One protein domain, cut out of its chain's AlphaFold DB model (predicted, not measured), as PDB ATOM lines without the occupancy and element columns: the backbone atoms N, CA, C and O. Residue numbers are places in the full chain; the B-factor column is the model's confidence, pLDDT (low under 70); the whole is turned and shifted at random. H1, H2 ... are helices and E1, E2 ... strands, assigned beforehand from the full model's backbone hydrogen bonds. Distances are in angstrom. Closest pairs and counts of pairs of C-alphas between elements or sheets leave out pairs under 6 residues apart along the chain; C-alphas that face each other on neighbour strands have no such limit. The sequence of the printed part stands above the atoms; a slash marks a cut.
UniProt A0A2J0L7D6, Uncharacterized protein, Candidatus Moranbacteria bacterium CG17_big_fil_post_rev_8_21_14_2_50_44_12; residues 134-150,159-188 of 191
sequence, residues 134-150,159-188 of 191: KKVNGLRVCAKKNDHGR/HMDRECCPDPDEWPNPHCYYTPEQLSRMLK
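This is residues 134 to 150 and 159 to 188 of the 191 residues of an uncharacterized protein of Candidatus Moranbacteria bacterium CG17_big_fil_post_rev_8_21_14_2_50_44_12 (UniProt A0A2J0L7D6). Little regular structure is here: a small hairpin, E1 and E2, at one end, one short helix, H1, towards the other, and long loops between. The printed part has 47 residues, of which the named elements, E1, E2 and H1 in chain order, hold only 14; the class is mixed. It is compact, with a radius of gyration of the C-alphas of 9.7 A and spans of 28 by 20 by 18 A.

Begin at E1, residues 134 to 136; a tight link leads to E2, residues 139 to 142, its antiparallel neighbour at 134 degrees. Look for N 134 and O 141, 2.9 A apart, within hydrogen-bond range. Residues 159 to 160 pair with 170 to 171, parallel. In H1, residues 180 to 186, every O i to N i+4 pair is within hydrogen-bond range; E1 and H1 are apart.

Find C-alpha 134 at (19.919, 37.467, 106.296); E1 runs 6.4 A, E2 10.1 A. H1 runs 10.2 A to C-alpha 186 at (9.289, 21.143, 105.644).

Residues 151 to 158 are not printed; C-alphas 150 and 159 are 13.3 A apart across the cut. Residues 145 to 150 have pLDDT under 70.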
ATOM      1  N   LYS A 134      19.810  36.314 107.187       85.12
ATOM      2  CA  LYS A 134      19.919  37.467 106.296       85.12
ATOM      3  C   LYS A 134      18.596  38.220 106.291       85.12
ATOM      4  O   LYS A 134      17.532  37.613 106.281       85.12
ATOM      5  N   LYS A 135      18.637  39.553 106.254       87.94
ATOM      6  CA  LYS A 135      17.440  40.364 106.002       87.94
ATOM      7  C   LYS A 135      17.335  40.690 104.516       87.94
ATOM      8  O   LYS A 135      18.256  41.271 103.948       87.94
ATOM      9  N   VAL A 136      16.214  40.337 103.897       85.56
ATOM     10  CA  VAL A 136      15.862  40.720 102.525       85.56
ATOM     11  C   VAL A 136      14.497  41.392 102.591       85.56
ATOM     12  O   VAL A 136      13.532  40.779 103.032       85.56
ATOM     13  N   ASN A 137      14.420  42.671 102.217       87.38
ATOM     14  CA  ASN A 137      13.186  43.469 102.277       87.38
ATOM     15  C   ASN A 137      12.523  43.492 103.672       87.38
ATOM     16  O   ASN A 137      11.307  43.417 103.796       87.38
ATOM     17  N   GLY A 138      13.328  43.536 104.740       83.81
ATOM     18  CA  GLY A 138      12.837  43.511 106.127       83.81
ATOM     19  C   GLY A 138      12.441  42.124 106.649       83.81
ATOM     20  O   GLY A 138      12.251  41.968 107.853       83.81
ATOM     21  N   LEU A 139      12.396  41.107 105.786       86.69
ATOM     22  CA  LEU A 139      12.100  39.722 106.142       86.69
ATOM     23  C   LEU A 139      13.390  38.958 106.457       86.69
ATOM     24  O   LEU A 139      14.402  39.142 105.778       86.69
ATOM     25  N   ARG A 140      13.365  38.094 107.478       88.12
ATOM     26  CA  ARG A 140      14.485  37.192 107.793       88.12
ATOM     27  C   ARG A 140      14.432  35.967 106.885       88.12
ATOM     28  O   ARG A 140      13.414  35.289 106.841       88.12
ATOM     29  N   VAL A 141      15.526  35.685 106.196       87.44
ATOM     30  CA  VAL A 141      15.706  34.532 105.310       87.44
ATOM     31  C   VAL A 141      17.001  33.805 105.666       87.44
ATOM     32  O   VAL A 141      17.893  34.399 106.283       87.44
ATOM     33  N   CYS A 142      17.122  32.544 105.254       86.75
ATOM     34  CA  CYS A 142      18.347  31.758 105.403       86.75
ATOM     35  C   CYS A 142      19.570  32.537 104.878       86.75
ATOM     36  O   CYS A 142      19.553  33.067 103.760       86.75
ATOM     37  N   ALA A 143      20.635  32.635 105.681       84.12
ATOM     38  CA  ALA A 143      21.874  33.287 105.247       84.12
ATOM     39  C   ALA A 143      22.671  32.419 104.264       84.12
ATOM     40  O   ALA A 143      23.321  32.939 103.350       84.12
ATOM     41  N   LYS A 144      22.591  31.097 104.420       79.38
ATOM     42  CA  LYS A 144      23.276  30.130 103.568       79.38
ATOM     43  C   LYS A 144      22.395  29.770 102.376       79.38
ATOM     44  O   LYS A 144      21.249  29.372 102.517       79.38
ATOM     45  N   LYS A 145      22.935  29.886 101.164       67.88
ATOM     46  CA  LYS A 145      22.188  29.521  99.945       67.88
ATOM     47  C   LYS A 145      22.075  28.009  99.726       67.88
ATOM     48  O   LYS A 145      21.140  27.580  99.065       67.88
ATOM     49  N   ASN A 146      23.013  27.238 100.276       63.06
ATOM     50  CA  ASN A 146      23.135  25.795 100.068       63.06
ATOM     51  C   ASN A 146      23.216  25.047 101.404       63.06
ATOM     52  O   ASN A 146      23.988  24.094 101.512       63.06
ATOM     53  N   ASP A 147      22.494  25.497 102.438       64.44
ATOM     54  CA  ASP A 147      22.319  24.609 103.587       64.44
ATOM     55  C   ASP A 147      21.390  23.485 103.133       64.44
ATOM     56  O   ASP A 147      20.206  23.690 102.856       64.44
ATOM     57  N   HIS A 148      21.983  22.325 102.876       63.56
ATOM     58  CA  HIS A 148      21.230  21.137 102.541       63.56
ATOM     59  C   HIS A 148      20.804  20.528 103.863       63.56
ATOM     60  O   HIS A 148      21.596  19.810 104.479       63.56
ATOM     61  N   GLY A 149      19.567  20.825 104.266       63.53
ATOM     62  CA  GLY A 149      18.926  20.183 105.400       63.53
ATOM     63  C   GLY A 149      19.182  18.690 105.354       63.53
ATOM     64  O   GLY A 149      18.849  18.014 104.374       63.53
ATOM     65  N   ARG A 150      19.875  18.186 106.373       62.00
ATOM     66  CA  ARG A 150      20.095  16.752 106.504       62.00
ATOM     67  C   ARG A 150      18.823  16.145 107.051       62.00
ATOM     68  O   ARG A 150      18.312  16.610 108.062       62.00
ATOM     69  N   HIS A 159      11.641  19.780 115.136       83.75
ATOM     70  CA  HIS A 159      11.808  20.924 116.026       83.75
ATOM     71  C   HIS A 159      11.620  22.220 115.253       83.75
ATOM     72  O   HIS A 159      11.675  22.238 114.035       83.75
ATOM     73  N   MET A 160      11.301  23.312 115.943       86.12
ATOM     74  CA  MET A 160      11.100  24.589 115.257       86.12
ATOM     75  C   MET A 160      12.434  25.142 114.756       86.12
ATOM     76  O   MET A 160      13.373  25.243 115.550       86.12
ATOM     77  N   ASP A 161      12.456  25.572 113.496       86.00
ATOM     78  CA  ASP A 161      13.633  26.137 112.842       86.00
ATOM     79  C   ASP A 161      14.151  27.380 113.581       86.00
ATOM     80  O   ASP A 161      13.403  28.262 114.027       86.00
ATOM     81  N   ARG A 162      15.468  27.438 113.765       86.50
ATOM     82  CA  ARG A 162      16.166  28.543 114.442       86.50
ATOM     83  C   ARG A 162      17.106  29.313 113.525       86.50
ATOM     84  O   ARG A 162      17.660  30.321 113.980       86.50
ATOM     85  N   GLU A 163      17.264  28.876 112.283       86.81
ATOM     86  CA  GLU A 163      18.178  29.427 111.285       86.81
ATOM     87  C   GLU A 163      17.460  30.077 110.095       86.81
ATOM     88  O   GLU A 163      18.100  30.719 109.260       86.81
ATOM     89  N   CYS A 164      16.125  30.000 110.045       88.31
ATOM     90  CA  CYS A 164      15.333  30.398 108.879       88.31
ATOM     91  C   CYS A 164      15.728  29.614 107.617       88.31
ATOM     92  O   CYS A 164      15.559  30.126 106.503       88.31
ATOM     93  N   CYS A 165      16.286  28.413 107.789       88.06
ATOM     94  CA  CYS A 165      16.756  27.542 106.726       88.06
ATOM     95  C   CYS A 165      15.802  26.342 106.609       88.06
ATOM     96  O   CYS A 165      15.420  25.742 107.606       88.06
ATOM     97  N   PRO A 166      15.308  26.048 105.397       86.38
ATOM     98  CA  PRO A 166      14.217  25.100 105.219       86.38
ATOM     99  C   PRO A 166      14.700  23.651 105.289       86.38
ATOM    100  O   PRO A 166      15.120  23.089 104.274       86.38
ATOM    101  N   ASP A 167      14.529  23.040 106.455       84.94
ATOM    102  CA  ASP A 167      14.907  21.652 106.702       84.94
ATOM    103  C   ASP A 167      13.682  20.722 106.771       84.94
ATOM    104  O   ASP A 167      12.644  21.090 107.326       84.94
ATOM    105  N   PRO A 168      13.755  19.511 106.186       82.25
ATOM    106  CA  PRO A 168      12.611  18.599 106.103       82.25
ATOM    107  C   PRO A 168      12.137  18.076 107.468       82.25
ATOM    108  O   PRO A 168      10.972  17.710 107.598       82.25
ATOM    109  N   ASP A 169      13.006  18.073 108.482       79.75
ATOM    110  CA  ASP A 169      12.686  17.624 109.845       79.75
ATOM    111  C   ASP A 169      12.444  18.780 110.819       79.75
ATOM    112  O   ASP A 169      12.468  18.592 112.037       79.75
ATOM    113  N   GLU A 170      12.215  19.988 110.311       85.94
ATOM    114  CA  GLU A 170      11.947  21.155 111.139       85.94
ATOM    115  C   GLU A 170      10.576  21.763 110.842       85.94
ATOM    116  O   GLU A 170      10.051  21.714 109.730       85.94
ATOM    117  N   TRP A 171       9.963  22.364 111.860       86.69
ATOM    118  CA  TRP A 171       8.746  23.147 111.696       86.69
ATOM    119  C   TRP A 171       9.086  24.598 111.358       86.69
ATOM    120  O   TRP A 171       9.977  25.180 111.983       86.69
ATOM    121  N   PRO A 172       8.334  25.227 110.437       89.06
ATOM    122  CA  PRO A 172       8.596  26.594 110.013       89.06
ATOM    123  C   PRO A 172       8.478  27.566 111.188       89.06
ATOM    124  O   PRO A 172       7.492  27.561 111.935       89.06
ATOM    125  N   ASN A 173       9.473  28.441 111.328       90.00
ATOM    126  CA  ASN A 173       9.453  29.495 112.327       90.00
ATOM    127  C   ASN A 173       8.701  30.723 111.787       90.00
ATOM    128  O   ASN A 173       9.091  31.294 110.772       90.00
ATOM    129  N   PRO A 174       7.647  31.196 112.464       88.12
ATOM    130  CA  PRO A 174       6.869  32.358 112.023       88.12
ATOM    131  C   PRO A 174       7.647  33.688 112.005       88.12
ATOM    132  O   PRO A 174       7.168  34.659 111.425       88.12
ATOM    133  N   HIS A 175       8.836  33.756 112.613       88.69
ATOM    134  CA  HIS A 175       9.744  34.909 112.504       88.69
ATOM    135  C   HIS A 175      10.597  34.906 111.228       88.69
ATOM    136  O   HIS A 175      11.374  35.842 111.011       88.69
ATOM    137  N   CYS A 176      10.488  33.851 110.423       88.81
ATOM    138  CA  CYS A 176      11.246  33.622 109.206       88.81
ATOM    139  C   CYS A 176      10.324  33.658 107.988       88.81
ATOM    140  O   CYS A 176       9.141  33.324 108.054       88.81
ATOM    141  N   TYR A 177      10.883  34.065 106.857       91.12
ATOM    142  CA  TYR A 177      10.215  33.997 105.572       91.12
ATOM    143  C   TYR A 177      10.711  32.783 104.791       91.12
ATOM    144  O   TYR A 177      11.906  32.659 104.519       91.12
ATOM    145  N   TYR A 178       9.765  31.938 104.384       88.88
ATOM    146  CA  TYR A 178       9.996  30.790 103.514       88.88
ATOM    147  C   TYR A 178       9.201  30.968 102.223       88.88
ATOM    148  O   TYR A 178       8.059  31.437 102.239       88.88
ATOM    149  N   THR A 179       9.776  30.558 101.098       89.25
ATOM    150  CA  THR A 179       9.029  30.463  99.842       89.25
ATOM    151  C   THR A 179       8.038  29.289  99.897       89.25
ATOM    152  O   THR A 179       8.225  28.353 100.682       89.25
ATOM    153  N   PRO A 180       6.993  29.268  99.049       89.56
ATOM    154  CA  PRO A 180       6.048  28.148  99.008       89.56
ATOM    155  C   PRO A 180       6.722  26.791  98.757       89.56
ATOM    156  O   PRO A 180       6.301  25.771  99.302       89.56
ATOM    157  N   GLU A 181       7.797  26.777  97.964       87.12
ATOM    158  CA  GLU A 181       8.576  25.570  97.684       87.12
ATOM    159  C   GLU A 181       9.314  25.070  98.932       87.12
ATOM    160  O   GLU A 181       9.289  23.877  99.230       87.12
ATOM    161  N   GLN A 182       9.924  25.982  99.687       86.88
ATOM    162  CA  GLN A 182      10.615  25.677 100.937       86.88
ATOM    163  C   GLN A 182       9.645  25.128 101.988       86.88
ATOM    164  O   GLN A 182       9.886  24.066 102.556       86.88
ATOM    165  N   LEU A 183       8.496  25.784 102.164       88.00
ATOM    166  CA  LEU A 183       7.460  25.345 103.100       88.00
ATOM    167  C   LEU A 183       6.920  23.948 102.755       88.00
ATOM    168  O   LEU A 183       6.673  23.128 103.636       88.00
ATOM    169  N   SER A 184       6.786  23.653 101.460       86.44
ATOM    170  CA  SER A 184       6.337  22.339 100.984       86.44
ATOM    171  C   SER A 184       7.332  21.216 101.299       86.44
ATOM    172  O   SER A 184       6.919  20.063 101.406       86.44
ATOM    173  N   ARG A 185       8.629  21.523 101.452       83.06
ATOM    174  CA  ARG A 185       9.655  20.544 101.851       83.06
ATOM    175  C   ARG A 185       9.594  20.241 103.347       83.06
ATOM    176  O   ARG A 185       9.663  19.073 103.704       83.06
ATOM    177  N   MET A 186       9.380  21.262 104.178       82.94
ATOM    178  CA  MET A 186       9.289  21.143 105.644       82.94
ATOM    179  C   MET A 186       8.008  20.433 106.116       82.94
ATOM    180  O   MET A 186       7.979  19.782 107.151       82.94
ATOM    181  N   LEU A 187       6.908  20.563 105.365       82.44
ATOM    182  CA  LEU A 187       5.620  19.940 105.708       82.44
ATOM    183  C   LEU A 187       5.458  18.519 105.152       82.44
ATOM    184  O   LEU A 187       4.417  17.888 105.353       82.44
ATOM    185  N   LYS A 188       6.447  18.022 104.406       77.31
ATOM    186  CA  LYS A 188       6.370  16.702 103.795       77.31
ATOM    187  C   LYS A 188       6.644  15.638 104.861       77.31
ATOM    188  O   LYS A 188       7.667  15.720 105.529       77.31
TER     189      LYS A 188